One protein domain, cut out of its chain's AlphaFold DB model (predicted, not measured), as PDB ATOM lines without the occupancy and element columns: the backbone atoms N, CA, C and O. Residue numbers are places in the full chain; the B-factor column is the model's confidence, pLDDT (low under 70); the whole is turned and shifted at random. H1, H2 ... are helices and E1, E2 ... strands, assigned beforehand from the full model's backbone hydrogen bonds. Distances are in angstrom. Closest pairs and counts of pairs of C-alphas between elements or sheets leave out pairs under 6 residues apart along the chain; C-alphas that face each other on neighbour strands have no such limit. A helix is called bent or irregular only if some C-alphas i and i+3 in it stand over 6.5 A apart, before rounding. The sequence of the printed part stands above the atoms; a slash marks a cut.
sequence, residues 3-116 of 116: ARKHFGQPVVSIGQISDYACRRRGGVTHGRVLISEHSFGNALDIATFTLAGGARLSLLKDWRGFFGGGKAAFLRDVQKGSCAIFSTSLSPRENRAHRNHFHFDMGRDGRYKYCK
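What this domain is: This is residues 3 to 116 of the 116 residues of the protein "Extensin" of Thermopetrobacter sp (UniProt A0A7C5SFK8). A long, strongly twisted sheet of five strands is built round one bent strand, E2, and the long helix H4 packs over the sheet along E5. H1 lies near one end of the long axis, and the loop of residues 19 to 36 makes the other end. The printed part has 114 residues, in the order H1, E1, H2, E2, E3, H3, H4, E4, E5; the class is mixed, helices and strands. The sheet is branched, with antiparallel neighbour pairs. The whole is compact, with a radius of gyration of the C-alphas of 15.0 A, and only just elongated, spanning 47 by 24 by 23 A.

How they stand to each other: Start at H1, residues 3 to 7, which only grazes the sheet. Next look at E1, residues 11 to 18, an edge strand antiparallel to E2, residues 43 to 51; N 15 and O 48 are 2.9 A apart. Between them H2, residues 37 to 40, only grazes the sheet. E2 bends by 64 degrees at residue 47: E1 lies on one side of it, E3, residues 56 to 58, and E5, residues 102 to 105, on the other side. E2 and E3 form a hairpin, with N 57 and O 49 at 2.8 A; E2 and E5 are antiparallel, with N 102 and O 46 at 2.8 A. H3, residues 59 to 62, touches H4, residues 69 to 85, which touches it with residues 71 to 75 alone; the closest C-alphas are those of Asp 62 and Ala 72, 5.6 A apart. H4 touches H1 with its residues 70 to 74 alone, closest at the C-alphas of His 6 and Gly 70, 5.3 A apart. H4 is on the sheet at a height of 8.8 A, over E5, and runs along the strands, at 9 degrees to E5 on the local plane. E4, residues 88 to 90, forms a hairpin with E5; N 90 and O 103 are 2.9 A apart. H1 has every O i to N i+4 pair within hydrogen-bond range, H4 has 10 of 13, and H2 and H3 are too short for such a pair.

Where its parts are: Find C-alpha 3 at (162.903, 198.648, 140.563), where H1 begins and runs 5.7 A. E1 measures 19.3 A, H2 5.5 A, E2 23.3 A, E3 6.7 A and H3 5.4 A. At C-alpha 69, (162.322, 192.280, 151.709), H4 begins and runs 25.6 A. E4 measures 6.5 A; E5 runs 10.1 A and ends at (183.880, 203.792, 137.558).

The domain as a whole: The C-alphas farthest apart, of Gly 8 and Gly 31, are 49.4 A apart. The printed part has no cut; the links E1 to H2 and E4 to E5 are long. Look for pLDDT under 70 at residues 27 to 30, 65 to 69 and 110 to 111.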
ATOM      1  N   ALA A   3     163.909 198.048 139.678       95.62
ATOM      2  CA  ALA A   3     162.903 198.648 140.563       95.62
ATOM      3  C   ALA A   3     161.474 198.171 140.250       95.62
ATOM      4  O   ALA A   3     160.725 197.821 141.157       95.62
ATOM      5  N   ARG A   4     161.130 198.048 138.959       95.81
ATOM      6  CA  ARG A   4     159.829 197.506 138.537       95.81
ATOM      7  C   ARG A   4     159.669 196.039 138.940       95.81
ATOM      8  O   ARG A   4     158.587 195.659 139.360       95.81
ATOM      9  N   LYS A   5     160.741 195.242 138.863       94.94
ATOM     10  CA  LYS A   5     160.747 193.829 139.284       94.94
ATOM     11  C   LYS A   5     160.471 193.676 140.785       94.94
ATOM     12  O   LYS A   5     159.732 192.781 141.163       94.94
ATOM     13  N   HIS A   6     161.066 194.527 141.622       94.62
ATOM     14  CA  HIS A   6     160.980 194.391 143.084       94.62
ATOM     15  C   HIS A   6     159.830 195.177 143.725       94.62
ATOM     16  O   HIS A   6     159.412 194.829 144.824       94.62
ATOM     17  N   PHE A   7     159.320 196.226 143.068       95.00
ATOM     18  CA  PHE A   7     158.332 197.144 143.656       95.00
ATOM     19  C   PHE A   7     157.162 197.516 142.739       95.00
ATOM     20  O   PHE A   7     156.331 198.324 143.140       95.00
ATOM     21  N   GLY A   8     157.121 197.036 141.492       96.50
ATOM     22  CA  GLY A   8     156.088 197.428 140.519       96.50
ATOM     23  C   GLY A   8     156.179 198.880 140.027       96.50
ATOM     24  O   GLY A   8     155.368 199.306 139.212       96.50
ATOM     25  N   GLN A   9     157.186 199.642 140.460       97.00
ATOM     26  CA  GLN A   9     157.319 201.076 140.183       97.00
ATOM     27  C   GLN A   9     158.760 201.466 139.816       97.00
ATOM     28  O   GLN A   9     159.702 200.729 140.130       97.00
ATOM     29  N   PRO A  10     158.973 202.594 139.113       97.81
ATOM     30  CA  PRO A  10     160.311 203.037 138.743       97.81
ATOM     31  C   PRO A  10     161.041 203.735 139.902       97.81
ATOM     32  O   PRO A  10     160.429 204.217 140.857       97.81
ATOM     33  N   VAL A  11     162.367 203.824 139.768       97.81
ATOM     34  CA  VAL A  11     163.174 204.835 140.467       97.81
ATOM     35  C   VAL A  11     162.954 206.169 139.764       97.81
ATOM     36  O   VAL A  11     163.010 206.222 138.538       97.81
ATOM     37  N   VAL A  12     162.726 207.225 140.539       98.31
ATOM     38  CA  VAL A  12     162.547 208.601 140.044       98.31
ATOM     39  C   VAL A  12     163.689 209.528 140.450       98.31
ATOM     40  O   VAL A  12     163.818 210.615 139.904       98.31
ATOM     41  N   SER A  13     164.535 209.114 141.397       98.19
ATOM     42  CA  SER A  13     165.711 209.882 141.803       98.19
ATOM     43  C   SER A  13     166.785 208.982 142.417       98.19
ATOM     44  O   SER A  13     166.480 207.960 143.040       98.19
ATOM     45  N   ILE A  14     168.045 209.385 142.251       97.94
ATOM     46  CA  ILE A  14     169.209 208.824 142.939       97.94
ATOM     47  C   ILE A  14     169.794 209.883 143.873       97.94
ATOM     48  O   ILE A  14     169.841 211.061 143.534       97.94
ATOM     49  N   GLY A  15     170.255 209.471 145.053       98.12
ATOM     50  CA  GLY A  15     171.078 210.331 145.903       98.12
ATOM     51  C   GLY A  15     172.548 210.049 145.650       98.12
ATOM     52  O   GLY A  15     173.088 209.100 146.228       98.12
ATOM     53  N   GLN A  16     173.148 210.861 144.783       96.38
ATOM     54  CA  GLN A  16     174.586 210.927 144.548       96.38
ATOM     55  C   GLN A  16     175.270 211.635 145.725       96.38
ATOM     56  O   GLN A  16     174.706 212.559 146.309       96.38
ATOM     57  N   ILE A  17     176.444 211.141 146.125       96.50
ATOM     58  CA  ILE A  17     177.216 211.704 147.248       96.50
ATOM     59  C   ILE A  17     178.643 212.117 146.864       96.50
ATOM     60  O   ILE A  17     179.319 212.754 147.665       96.50
ATOM     61  N   SER A  18     179.106 211.729 145.673       94.88
ATOM     62  CA  SER A  18     180.407 212.107 145.111       94.88
ATOM     63  C   SER A  18     180.428 211.832 143.605       94.88
ATOM     64  O   SER A  18     179.852 210.843 143.147       94.88
ATOM     65  N   ASP A  19     181.052 212.713 142.827       92.38
ATOM     66  CA  ASP A  19     181.274 212.591 141.379       92.38
ATOM     67  C   ASP A  19     182.688 213.073 140.999       92.38
ATOM     68  O   ASP A  19     183.597 212.261 140.854       92.38
ATOM     69  N   TYR A  20     182.939 214.375 140.921       95.94
ATOM     70  CA  TYR A  20     184.253 214.948 140.751       95.94
ATOM     71  C   TYR A  20     184.874 215.244 142.114       95.94
ATOM     72  O   TYR A  20     184.354 216.011 142.920       95.94
ATOM     73  N   ALA A  21     186.037 214.650 142.359       93.81
ATOM     74  CA  ALA A  21     186.835 214.926 143.545       93.81
ATOM     75  C   ALA A  21     188.309 214.665 143.236       93.81
ATOM     76  O   ALA A  21     188.733 213.509 143.147       93.81
ATOM     77  N   CYS A  22     189.096 215.733 143.087       92.88
ATOM     78  CA  CYS A  22     190.520 215.629 142.784       92.88
ATOM     79  C   CYS A  22     191.310 215.120 144.001       92.88
ATOM     80  O   CYS A  22     191.594 215.864 144.939       92.88
ATOM     81  N   ARG A  23     191.647 213.825 144.006       91.00
ATOM     82  CA  ARG A  23     192.373 213.164 145.102       91.00
ATOM     83  C   ARG A  23     193.165 211.937 144.656       91.00
ATOM     84  O   ARG A  23     192.895 211.307 143.628       91.00
ATOM     85  N   ARG A  24     194.118 211.526 145.496       89.69
ATOM     86  CA  ARG A  24     194.747 210.201 145.385       89.69
ATOM     87  C   ARG A  24     193.724 209.104 145.693       89.69
ATOM     88  O   ARG A  24     192.873 209.249 146.572       89.69
ATOM     89  N   ARG A  25     193.820 207.979 144.986       86.12
ATOM     90  CA  ARG A  25     193.055 206.760 145.270       86.12
ATOM     91  C   ARG A  25     193.469 206.226 146.642       86.12
ATOM     92  O   ARG A  25     194.657 206.136 146.926       86.12
ATOM     93  N   GLY A  26     192.492 205.903 147.491       77.31
ATOM     94  CA  GLY A  26     192.719 205.277 148.802       77.31
ATOM     95  C   GLY A  26     193.532 206.093 149.816       77.31
ATOM     96  O   GLY A  26     193.949 205.527 150.816       77.31
ATOM     97  N   GLY A  27     193.794 207.385 149.572       68.12
ATOM     98  CA  GLY A  27     194.624 208.202 150.470       68.12
ATOM     99  C   GLY A  27     196.085 207.744 150.564       68.12
ATOM    100  O   GLY A  27     196.763 208.081 151.527       68.12
ATOM    101  N   VAL A  28     196.572 206.973 149.587       66.69
ATOM    102  CA  VAL A  28     197.915 206.377 149.615       66.69
ATOM    103  C   VAL A  28     198.988 207.477 149.585       66.69
ATOM    104  O   VAL A  28     198.987 208.324 148.687       66.69
ATOM    105  N   THR A  29     199.899 207.465 150.562       67.81
ATOM    106  CA  THR A  29     200.977 208.462 150.734       67.81
ATOM    107  C   THR A  29     202.362 207.964 150.314       67.81
ATOM    108  O   THR A  29     203.277 208.774 150.195       67.81
ATOM    109  N   HIS A  30     202.521 206.663 150.049       66.81
ATOM    110  CA  HIS A  30     203.800 206.038 149.695       66.81
ATOM    111  C   HIS A  30     203.650 205.078 148.501       66.81
ATOM    112  O   HIS A  30     202.599 204.467 148.317       66.81
ATOM    113  N   GLY A  31     204.706 204.921 147.695       70.31
ATOM    114  CA  GLY A  31     204.701 204.074 146.493       70.31
ATOM    115  C   GLY A  31     204.129 204.765 145.247       70.31
ATOM    116  O   GLY A  31     204.047 205.992 145.181       70.31
ATOM    117  N   ARG A  32     203.757 203.978 144.224       78.25
ATOM    118  CA  ARG A  32     203.204 204.514 142.967       78.25
ATOM    119  C   ARG A  32     201.927 205.301 143.259       78.25
ATOM    120  O   ARG A  32     200.943 204.744 143.739       78.25
ATOM    121  N   VAL A  33     201.929 206.589 142.916       78.00
ATOM    122  CA  VAL A  33     200.758 207.450 143.082       78.00
ATOM    123  C   VAL A  33     199.664 206.988 142.130       78.00
ATOM    124  O   VAL A  33     199.796 207.050 140.909       78.00
ATOM    125  N   LEU A  34     198.563 206.530 142.710       84.69
ATOM    126  CA  LEU A  34     197.353 206.205 141.980       84.69
ATOM    127  C   LEU A  34     196.361 207.344 142.201       84.69
ATOM    128  O   LEU A  34     196.030 207.662 143.341       84.69
ATOM    129  N   ILE A  35     195.888 207.972 141.130       90.06
ATOM    130  CA  ILE A  35     194.866 209.023 141.214       90.06
ATOM    131  C   ILE A  35     193.482 208.374 141.137       90.06
ATOM    132  O   ILE A  35     193.299 207.428 140.373       90.06
ATOM    133  N   SER A  36     192.515 208.850 141.926       92.75
ATOM    134  CA  SER A  36     191.131 208.349 141.905       92.75
ATOM    135  C   SER A  36     190.431 208.654 140.578       92.75
ATOM    136  O   SER A  36     190.676 209.708 140.003       92.75
ATOM    137  N   GLU A  37     189.539 207.770 140.117       94.38
ATOM    138  CA  GLU A  37     188.685 208.005 138.938       94.38
ATOM    139  C   GLU A  37     187.767 209.228 139.090       94.38
ATOM    140  O   GLU A  37     187.495 209.919 138.109       94.38
ATOM    141  N   HIS A  38     187.396 209.583 140.325       95.88
ATOM    142  CA  HIS A  38     186.688 210.835 140.611       95.88
ATOM    143  C   HIS A  38     187.478 212.076 140.175       95.88
ATOM    144  O   HIS A  38     186.882 213.075 139.787       95.88
ATOM    145  N   SER A  39     188.814 212.035 140.177       94.81
ATOM    146  CA  SER A  39     189.635 213.170 139.731       94.81
ATOM    147  C   SER A  39     189.505 213.456 138.232       94.81
ATOM    148  O   SER A  39     190.005 214.474 137.767       94.81
ATOM    149  N   PHE A  40     188.857 212.562 137.482       93.75
ATOM    150  CA  PHE A  40     188.656 212.647 136.035       93.75
ATOM    151  C   PHE A  40     187.170 212.742 135.678       93.75
ATOM    152  O   PHE A  40     186.825 212.629 134.508       93.75
ATOM    153  N   GLY A  41     186.284 212.886 136.673       94.50
ATOM    154  CA  GLY A  41     184.836 212.801 136.459       94.50
ATOM    155  C   GLY A  41     184.386 211.433 135.931       94.50
ATOM    156  O   GLY A  41     183.320 211.321 135.339       94.50
ATOM    157  N   ASN A  42     185.203 210.392 136.126       94.94
ATOM    158  CA  ASN A  42     184.986 209.051 135.582       94.94
ATOM    159  C   ASN A  42     184.414 208.075 136.625       94.94
ATOM    160  O   ASN A  42     184.401 206.862 136.412       94.94
ATOM    161  N   ALA A  43     183.983 208.598 137.777       96.06
ATOM    162  CA  ALA A  43     183.395 207.823 138.858       96.06
ATOM    163  C   ALA A  43     182.165 208.499 139.459       96.06
ATOM    164  O   ALA A  43     182.051 209.725 139.467       96.06
ATOM    165  N   LEU A  44     181.273 207.678 140.006       97.19
ATOM    166  CA  LEU A  44     180.019 208.096 140.616       97.19
ATOM    167  C   LEU A  44     179.749 207.290 141.889       97.19
ATOM    168  O   LEU A  44     179.724 206.058 141.847       97.19
ATOM    169  N   ASP A  45     179.460 207.996 142.985       98.06
ATOM    170  CA  ASP A  45     179.048 207.384 144.247       98.06
ATOM    171  C   ASP A  45     177.550 207.599 144.501       98.06
ATOM    172  O   ASP A  45     177.083 208.736 144.625       98.06
ATOM    173  N   ILE A  46     176.785 206.508 144.635       98.44
ATOM    174  CA  ILE A  46     175.329 206.538 144.871       98.44
ATOM    175  C   ILE A  46     174.997 205.898 146.217       98.44
ATOM    176  O   ILE A  46     175.270 204.720 146.437       98.44
ATOM    177  N   ALA A  47     174.331 206.641 147.103       98.19
ATOM    178  CA  ALA A  47     173.965 206.164 148.440       98.19
ATOM    179  C   ALA A  47     172.496 205.745 148.578       98.19
ATOM    180  O   ALA A  47     172.146 204.976 149.483       98.19
ATOM    181  N   THR A  48     171.609 206.288 147.736       98.25
ATOM    182  CA  THR A  48     170.158 206.110 147.892       98.25
ATOM    183  C   THR A  48     169.404 206.104 146.567       98.25
ATOM    184  O   THR A  48     169.863 206.680 145.582       98.25
ATOM    185  N   PHE A  49     168.213 205.506 146.581       98.25
ATOM    186  CA  PHE A  49     167.251 205.507 145.479       98.25
ATOM    187  C   PHE A  49     165.880 205.934 146.005       98.25
ATOM    188  O   PHE A  49     165.469 205.482 147.073       98.25
ATOM    189  N   THR A  50     165.163 206.765 145.256       98.25
ATOM    190  CA  THR A  50     163.781 207.153 145.562       98.25
ATOM    191  C   THR A  50     162.856 206.565 144.500       98.25
ATOM    192  O   THR A  50     163.088 206.746 143.303       98.25
ATOM    193  N   LEU A  51     161.827 205.838 144.931       98.00
ATOM    194  CA  LEU A  51     160.788 205.273 144.068       98.00
ATOM    195  C   LEU A  51     159.683 206.298 143.791       98.00
ATOM    196  O   LEU A  51     159.512 207.242 144.558       98.00
ATOM    197  N   ALA A  52     158.911 206.090 142.722       98.19
ATOM    198  CA  ALA A  52     157.820 206.992 142.333       98.19
ATOM    199  C   ALA A  52     156.796 207.252 143.454       98.19
ATOM    200  O   ALA A  52     156.362 208.383 143.632       98.19
ATOM    201  N   GLY A  53     156.469 206.239 144.259       96.19
ATOM    202  CA  GLY A  53     155.596 206.359 145.431       96.19
ATOM    203  C   GLY A  53     156.243 207.021 146.655       96.19
ATOM    204  O   GLY A  53     155.732 206.873 147.758       96.19
ATOM    205  N   GLY A  54     157.402 207.672 146.510       96.88
ATOM    206  CA  GLY A  54     158.086 208.423 147.571       96.88
ATOM    207  C   GLY A  54     158.980 207.592 148.498       96.88
ATOM    208  O   GLY A  54     159.766 208.148 149.265       96.88
ATOM    209  N   ALA A  55     158.927 206.259 148.418       95.19
ATOM    210  CA  ALA A  55     159.773 205.390 149.231       95.19
ATOM    211  C   ALA A  55     161.264 205.597 148.913       95.19
ATOM    212  O   ALA A  55     161.692 205.478 147.762       95.19
ATOM    213  N   ARG A  56     162.069 205.846 149.952       96.25
ATOM    214  CA  ARG A  56     163.524 206.024 149.856       96.25
ATOM    215  C   ARG A  56     164.263 204.800 150.392       96.25
ATOM    216  O   ARG A  56     163.996 204.334 151.499       96.25
ATOM    217  N   LEU A  57     165.201 204.301 149.598       95.81
ATOM    218  CA  LEU A  57     166.083 203.185 149.913       95.81
ATOM    219  C   LEU A  57     167.494 203.721 150.131       95.81
ATOM    220  O   LEU A  57     167.967 204.536 149.342       95.81
ATOM    221  N   SER A  58     168.172 203.257 151.174       96.31
ATOM    222  CA  SER A  58     169.546 203.631 151.501       96.31
ATOM    223  C   SER A  58     170.422 202.403 151.636       96.31
ATOM    224  O   SER A  58     170.078 201.467 152.348       96.31
ATOM    225  N   LEU A  59     171.608 202.440 151.033       95.81
ATOM    226  CA  LEU A  59     172.576 201.351 151.156       95.81
ATOM    227  C   LEU A  59     173.005 201.113 152.603       95.81
ATOM    228  O   LEU A  59     173.165 199.972 153.014       95.81
ATOM    229  N   LEU A  60     173.126 202.169 153.406       94.75
ATOM    230  CA  LEU A  60     173.513 202.028 154.808       94.75
ATOM    231  C   LEU A  60     172.495 201.212 155.621       94.75
ATOM    232  O   LEU A  60     172.888 200.461 156.510       94.75
ATOM    233  N   LYS A  61     171.198 201.381 155.337       93.44
ATOM    234  CA  LYS A  61     170.100 200.800 156.127       93.44
ATOM    235  C   LYS A  61     169.553 199.511 155.519       93.44
ATOM    236  O   LYS A  61     169.279 198.563 156.241       93.44
ATOM    237  N   ASP A  62     169.404 199.480 154.199       94.06
ATOM    238  CA  ASP A  62     168.638 198.455 153.491       94.06
ATOM    239  C   ASP A  62     169.530 197.386 152.819       94.06
ATOM    240  O   ASP A  62     169.014 196.442 152.224       94.06
ATOM    241  N   TRP A  63     170.868 197.498 152.899       92.19
ATOM    242  CA  TRP A  63     171.791 196.523 152.289       92.19
ATOM    243  C   TRP A  63     171.795 195.162 152.991       92.19
ATOM    244  O   TRP A  63     171.826 194.110 152.345       92.19
ATOM    245  N   ARG A  64     171.785 195.172 154.330       83.25
ATOM    246  CA  ARG A  64     171.779 193.967 155.165       83.25
ATOM    247  C   ARG A  64     170.408 193.837 155.807       83.25
ATOM    248  O   ARG A  64     170.057 194.631 156.666       83.25
ATOM    249  N   GLY A  65     169.649 192.821 155.421       64.94
ATOM    250  CA  GLY A  65     168.388 192.525 156.084       64.94
ATOM    251  C   GLY A  65     167.952 191.094 155.833       64.94
ATOM    252  O   GLY A  65     167.627 190.750 154.702       64.94
ATOM    253  N   PHE A  66     167.903 190.296 156.901       51.06
ATOM    254  CA  PHE A  66     167.145 189.038 156.951       51.06
ATOM    255  C   PHE A  66     165.637 189.319 156.773       51.06
ATOM    256  O   PHE A  66     164.937 188.580 156.097       51.06
ATOM    257  N   PHE A  67     165.184 190.484 157.260       51.38
ATOM    258  CA  PHE A  67     163.847 191.068 157.075       51.38
ATOM    259  C   PHE A  67     163.785 192.126 155.950       51.38
ATOM    260  O   PHE A  67     162.804 192.851 155.820       51.38
ATOM    261  N   GLY A  68     164.849 192.263 155.146       51.53
ATOM    262  CA  GLY A  68     165.047 193.385 154.215       51.53
ATOM    263  C   GLY A  68     164.145 193.394 152.975       51.53
ATOM    264  O   GLY A  68     164.226 194.336 152.184       51.53
ATOM    265  N   GLY A  69     163.305 192.368 152.791       69.56
ATOM    266  CA  GLY A  69     162.322 192.280 151.709       69.56
ATOM    267  C   GLY A  69     162.882 192.619 150.318       69.56
ATOM    268  O   GLY A  69     164.075 192.468 150.038       69.56
ATOM    269  N   GLY A  70     162.017 193.135 149.441       88.31
ATOM    270  CA  GLY A  70     162.383 193.562 148.084       88.31
ATOM    271  C   GLY A  70     163.482 194.637 148.014       88.31
ATOM    272  O   GLY A  70     164.097 194.792 146.966       88.31
ATOM    273  N   LYS A  71     163.802 195.349 149.111       93.56
ATOM    274  CA  LYS A  71     164.855 196.386 149.143       93.56
ATOM    275  C   LYS A  71     166.258 195.818 149.041       93.56
ATOM    276  O   LYS A  71     167.003 196.215 148.147       93.56
ATOM    277  N   ALA A  72     166.606 194.866 149.902       93.44
ATOM    278  CA  ALA A  72     167.918 194.232 149.835       93.44
ATOM    279  C   ALA A  72     168.098 193.486 148.501       93.44
ATOM    280  O   ALA A  72     169.176 193.528 147.909       93.44
ATOM    281  N   ALA A  73     167.038 192.841 147.999       93.25
ATOM    282  CA  ALA A  73     167.050 192.163 146.703       93.25
ATOM    283  C   ALA A  73     167.229 193.148 145.532       93.25
ATOM    284  O   ALA A  73     168.061 192.912 144.659       93.25
ATOM    285  N   PHE A  74     166.532 194.286 145.555       95.69
ATOM    286  CA  PHE A  74     166.721 195.368 144.591       95.69
ATOM    287  C   PHE A  74     168.158 195.894 144.584       95.69
ATOM    288  O   PHE A  74     168.754 195.991 143.516       95.69
ATOM    289  N   LEU A  75     168.736 196.194 145.751       95.81
ATOM    290  CA  LEU A  75     170.103 196.715 145.837       95.81
ATOM    291  C   LEU A  75     171.140 195.704 145.322       95.81
ATOM    292  O   LEU A  75     172.081 196.093 144.633       95.81
ATOM    293  N   ARG A  76     170.949 194.406 145.588       93.94
ATOM    294  CA  ARG A  76     171.802 193.344 145.028       93.94
ATOM    295  C   ARG A  76     171.638 193.207 143.515       93.94
ATOM    296  O   ARG A  76     172.630 193.007 142.824       93.94
ATOM    297  N   ASP A  77     170.423 193.349 142.986       95.62
ATOM    298  CA  ASP A  77     170.192 193.342 141.535       95.62
ATOM    299  C   ASP A  77     170.826 194.570 140.857       95.62
ATOM    300  O   ASP A  77     171.381 194.435 139.768       95.62
ATOM    301  N   VAL A  78     170.807 195.744 141.503       96.38
ATOM    302  CA  VAL A  78     171.535 196.937 141.032       96.38
ATOM    303  C   VAL A  78     173.037 196.665 140.991       96.38
ATOM    304  O   VAL A  78     173.646 196.883 139.948       96.38
ATOM    305  N   GLN A  79     173.614 196.123 142.070       95.25
ATOM    306  CA  GLN A  79     175.029 195.733 142.113       95.25
ATOM    307  C   GLN A  79     175.375 194.703 141.023       95.25
ATOM    308  O   GLN A  79     176.405 194.787 140.363       95.25
ATOM    309  N   LYS A  80     174.521 193.699 140.811       95.44
ATOM    310  CA  LYS A  80     174.760 192.688 139.777       95.44
ATOM    311  C   LYS A  80     174.733 193.311 138.379       95.44
ATOM    312  O   LYS A  80     175.579 192.987 137.549       95.44
ATOM    313  N   GLY A  81     173.771 194.198 138.121       95.75
ATOM    314  CA  GLY A  81     173.634 194.895 136.844       95.75
ATOM    315  C   GLY A  81     174.773 195.876 136.567       95.75
ATOM    316  O   GLY A  81     175.256 195.942 135.438       95.75
ATOM    317  N   SER A  82     175.257 196.589 137.588       95.94
ATOM    318  CA  SER A  82     176.369 197.536 137.448       95.94
ATOM    319  C   SER A  82     177.651 196.840 136.996       95.94
ATOM    320  O   SER A  82     178.397 197.397 136.196       95.94
ATOM    321  N   CYS A  83     177.872 195.588 137.398       94.88
ATOM    322  CA  CYS A  83     179.031 194.822 136.955       94.88
ATOM    323  C   CYS A  83     179.034 194.506 135.452       94.88
ATOM    324  O   CYS A  83     180.093 194.209 134.917       94.88
ATOM    325  N   ALA A  84     177.916 194.593 134.729       93.38
ATOM    326  CA  ALA A  84     177.945 194.493 133.265       93.38
ATOM    327  C   ALA A  84     178.409 195.804 132.603       93.38
ATOM    328  O   ALA A  84     179.016 195.771 131.538       93.38
ATOM    329  N   ILE A  85     178.175 196.942 133.260       93.44
ATOM    330  CA  ILE A  85     178.320 198.284 132.684       93.44
ATOM    331  C   ILE A  85     179.675 198.898 133.046       93.44
ATOM    332  O   ILE A  85     180.412 199.338 132.172       93.44
ATOM    333  N   PHE A  86     180.021 198.893 134.332       95.19
ATOM    334  CA  PHE A  86     181.180 199.607 134.867       95.19
ATOM    335  C   PHE A  86     182.398 198.700 134.985       95.19
ATOM    336  O   PHE A  86     182.261 197.500 135.237       95.19
ATOM    337  N   SER A  87     183.599 199.250 134.828       95.12
ATOM    338  CA  SER A  87     184.840 198.492 135.030       95.12
ATOM    339  C   SER A  87     185.047 198.173 136.507       95.12
ATOM    340  O   SER A  87     185.367 197.032 136.842       95.12
ATOM    341  N   THR A  88     184.764 199.136 137.384       94.56
ATOM    342  CA  THR A  88     184.763 198.955 138.836       94.56
ATOM    343  C   THR A  88     183.354 199.162 139.378       94.56
ATOM    344  O   THR A  88     182.697 200.157 139.081       94.56
ATOM    345  N   SER A  89     182.888 198.223 140.193       96.81
ATOM    346  CA  SER A  89     181.627 198.306 140.915       96.81
ATOM    347  C   SER A  89     181.838 197.819 142.338       96.81
ATOM    348  O   SER A  89     181.942 196.611 142.568       96.81
ATOM    349  N   LEU A  90     181.900 198.754 143.284       96.25
ATOM    350  CA  LEU A  90     182.082 198.471 144.705       96.25
ATOM    351  C   LEU A  90     180.772 198.688 145.441       96.25
ATOM    352  O   LEU A  90     180.070 199.670 145.213       96.25
ATOM    353  N   SER A  91     180.468 197.781 146.353       95.56
ATOM    354  CA  SER A  91     179.281 197.833 147.196       95.56
ATOM    355  C   SER A  91     179.644 197.818 148.681       95.56
ATOM    356  O   SER A  91     180.808 197.607 149.038       95.56
ATOM    357  N   PRO A  92     178.655 197.915 149.589       95.38
ATOM    358  CA  PRO A  92     178.897 197.732 151.019       95.38
ATOM    359  C   PRO A  92     179.466 196.360 151.425       95.38
ATOM    360  O   PRO A  92     179.775 196.152 152.602       95.38
ATOM    361  N   ARG A  93     179.572 195.399 150.496       89.38
ATOM    362  CA  ARG A  93     180.275 194.126 150.703       89.38
ATOM    363  C   ARG A  93     181.795 194.258 150.573       89.38
ATOM    364  O   ARG A  93     182.491 193.467 151.197       89.38
ATOM    365  N   GLU A  94     182.290 195.224 149.804       91.50
ATOM    366  CA  GLU A  94     183.715 195.352 149.502       91.50
ATOM    367  C   GLU A  94     184.533 195.687 150.755       91.50
ATOM    368  O   GLU A  94     185.390 194.916 151.174       91.50
ATOM    369  N   ASN A  95     184.260 196.829 151.393       90.25
ATOM    370  CA  ASN A  95     184.964 197.235 152.607       90.25
ATOM    371  C   ASN A  95     184.204 198.325 153.382       90.25
ATOM    372  O   ASN A  95     183.146 198.808 152.973       90.25
ATOM    373  N   ARG A  96     184.766 198.741 154.526       92.31
ATOM    374  CA  ARG A  96     184.171 199.757 155.411       92.31
ATOM    375  C   ARG A  96     183.965 201.112 154.728       92.31
ATOM    376  O   ARG A  96     183.016 201.804 155.091       92.31
ATOM    377  N   ALA A  97     184.820 201.494 153.776       92.06
ATOM    378  CA  ALA A  97     184.695 202.775 153.080       92.06
ATOM    379  C   ALA A  97     183.433 202.822 152.206       92.06
ATOM    380  O   ALA A  97     182.774 203.853 152.157       92.06
ATOM    381  N   HIS A  98     183.030 201.689 151.630       95.62
ATOM    382  CA  HIS A  98     181.866 201.580 150.744       95.62
ATOM    383  C   HIS A  98     180.587 201.145 151.469       95.62
ATOM    384  O   HIS A  98     179.580 200.831 150.847       95.62
ATOM    385  N   ARG A  99     180.575 201.134 152.809       95.31
ATOM    386  CA  ARG A  99     179.448 200.602 153.602       95.31
ATOM    387  C   ARG A  99     178.099 201.298 153.360       95.31
ATOM    388  O   ARG A  99     177.067 200.770 153.761       95.31
ATOM    389  N   ASN A 100     178.108 202.507 152.805       96.19
ATOM    390  CA  ASN A 100     176.936 203.370 152.660       96.19
ATOM    391  C   ASN A 100     176.669 203.829 151.219       96.19
ATOM    392  O   ASN A 100     175.727 204.595 151.024       96.19
ATOM    393  N   HIS A 101     177.463 203.398 150.239       98.12
ATOM    394  CA  HIS A 101     177.299 203.799 148.843       98.12
ATOM    395  C   HIS A 101     177.818 202.728 147.883       98.12
ATOM    396  O   HIS A 101     178.623 201.875 148.254       98.12
ATOM    397  N   PHE A 102     177.328 202.771 146.650       98.31
ATOM    398  CA  PHE A 102     177.986 202.125 145.533       98.31
ATOM    399  C   PHE A 102     179.023 203.074 144.965       98.31
ATOM    400  O   PHE A 102     178.702 204.249 144.815       98.31
ATOM    401  N   HIS A 103     180.194 202.555 144.615       97.75
ATOM    402  CA  HIS A 103     181.185 203.261 143.809       97.75
ATOM    403  C   HIS A 103     181.246 202.615 142.431       97.75
ATOM    404  O   HIS A 103     181.495 201.408 142.326       97.75
ATOM    405  N   PHE A 104     181.014 203.406 141.389       97.44
ATOM    406  CA  PHE A 104     181.052 202.959 140.003       97.44
ATOM    407  C   PHE A 104     182.059 203.782 139.213       97.44
ATOM    408  O   PHE A 104     181.988 205.007 139.247       97.44
ATOM    409  N   ASP A 105     182.953 203.125 138.473       95.56
ATOM    410  CA  ASP A 105     183.880 203.792 137.558       95.56
ATOM    411  C   ASP A 105     184.159 202.963 136.295       95.56
ATOM    412  O   ASP A 105     183.968 201.742 136.268       95.56
ATOM    413  N   MET A 106     184.609 203.628 135.228       93.00
ATOM    414  CA  MET A 106     184.954 202.971 133.959       93.00
ATOM    415  C   MET A 106     186.420 202.521 133.891       93.00
ATOM    416  O   MET A 106     186.822 201.881 132.916       93.00
ATOM    417  N   GLY A 107     187.229 202.809 134.915       88.94
ATOM    418  CA  GLY A 107     188.687 202.750 134.833       88.94
ATOM    419  C   GLY A 107     189.237 203.648 133.713       88.94
ATOM    420  O   GLY A 107     188.489 204.324 133.009       88.94
ATOM    421  N   ARG A 108     190.561 203.655 133.519       80.50
ATOM    422  CA  ARG A 108     191.200 204.464 132.453       80.50
ATOM    423  C   ARG A 108     191.828 203.660 131.333       80.50
ATOM    424  O   ARG A 108     192.050 204.193 130.255       80.50
ATOM    425  N   ASP A 109     192.041 202.369 131.570       71.25
ATOM    426  CA  ASP A 109     192.877 201.558 130.686       71.25
ATOM    427  C   ASP A 109     192.119 200.350 130.113       71.25
ATOM    428  O   ASP A 109     192.704 199.562 129.379       71.25
ATOM    429  N   GLY A 110     190.846 200.143 130.493       59.06
ATOM    430  CA  GLY A 110     190.006 199.015 130.049       59.06
ATOM    431  C   GLY A 110     190.501 197.617 130.457       59.06
ATOM    432  O   GLY A 110     189.934 196.612 130.040       59.06
ATOM    433  N   ARG A 111     191.571 197.530 131.255       67.38
ATOM    434  CA  ARG A 111     192.335 196.292 131.496       67.38
ATOM    435  C   ARG A 111     191.929 195.499 132.734       67.38
ATOM    436  O   ARG A 111     192.466 194.416 132.941       67.38
ATOM    437  N   TYR A 112     191.026 196.004 133.573       74.69
ATOM    438  CA  TYR A 112     190.592 195.269 134.759       74.69
ATOM    439  C   TYR A 112     189.099 195.438 135.021       74.69
ATOM    440  O   TYR A 112     188.547 196.531 134.913       74.69
ATOM    441  N   LYS A 113     188.457 194.324 135.381       89.38
ATOM    442  CA  LYS A 113     187.071 194.268 135.837       89.38
ATOM    443  C   LYS A 113     187.075 193.946 137.325       89.38
ATOM    444  O   LYS A 113     187.609 192.914 137.727       89.38
ATOM    445  N   TYR A 114     186.492 194.812 138.141       92.19
ATOM    446  CA  TYR A 114     186.451 194.649 139.587       92.19
ATOM    447  C   TYR A 114     185.026 194.839 140.104       92.19
ATOM    448  O   TYR A 114     184.492 195.941 140.116       92.19
ATOM    449  N   CYS A 115     184.388 193.745 140.512       94.31
ATOM    450  CA  CYS A 115     182.987 193.706 140.935       94.31
ATOM    451  C   CYS A 115     182.904 193.074 142.328       94.31
ATOM    452  O   CYS A 115     183.252 191.898 142.481       94.31
ATOM    453  N   LYS A 116     182.496 193.851 143.342       91.00
ATOM    454  CA  LYS A 116     182.525 193.434 144.753       91.00
ATOM    455  C   LYS A 116     181.331 193.888 145.572       91.00
ATOM    456  O   LYS A 116     180.814 195.013 145.378       91.00
TER     457      LYS A 116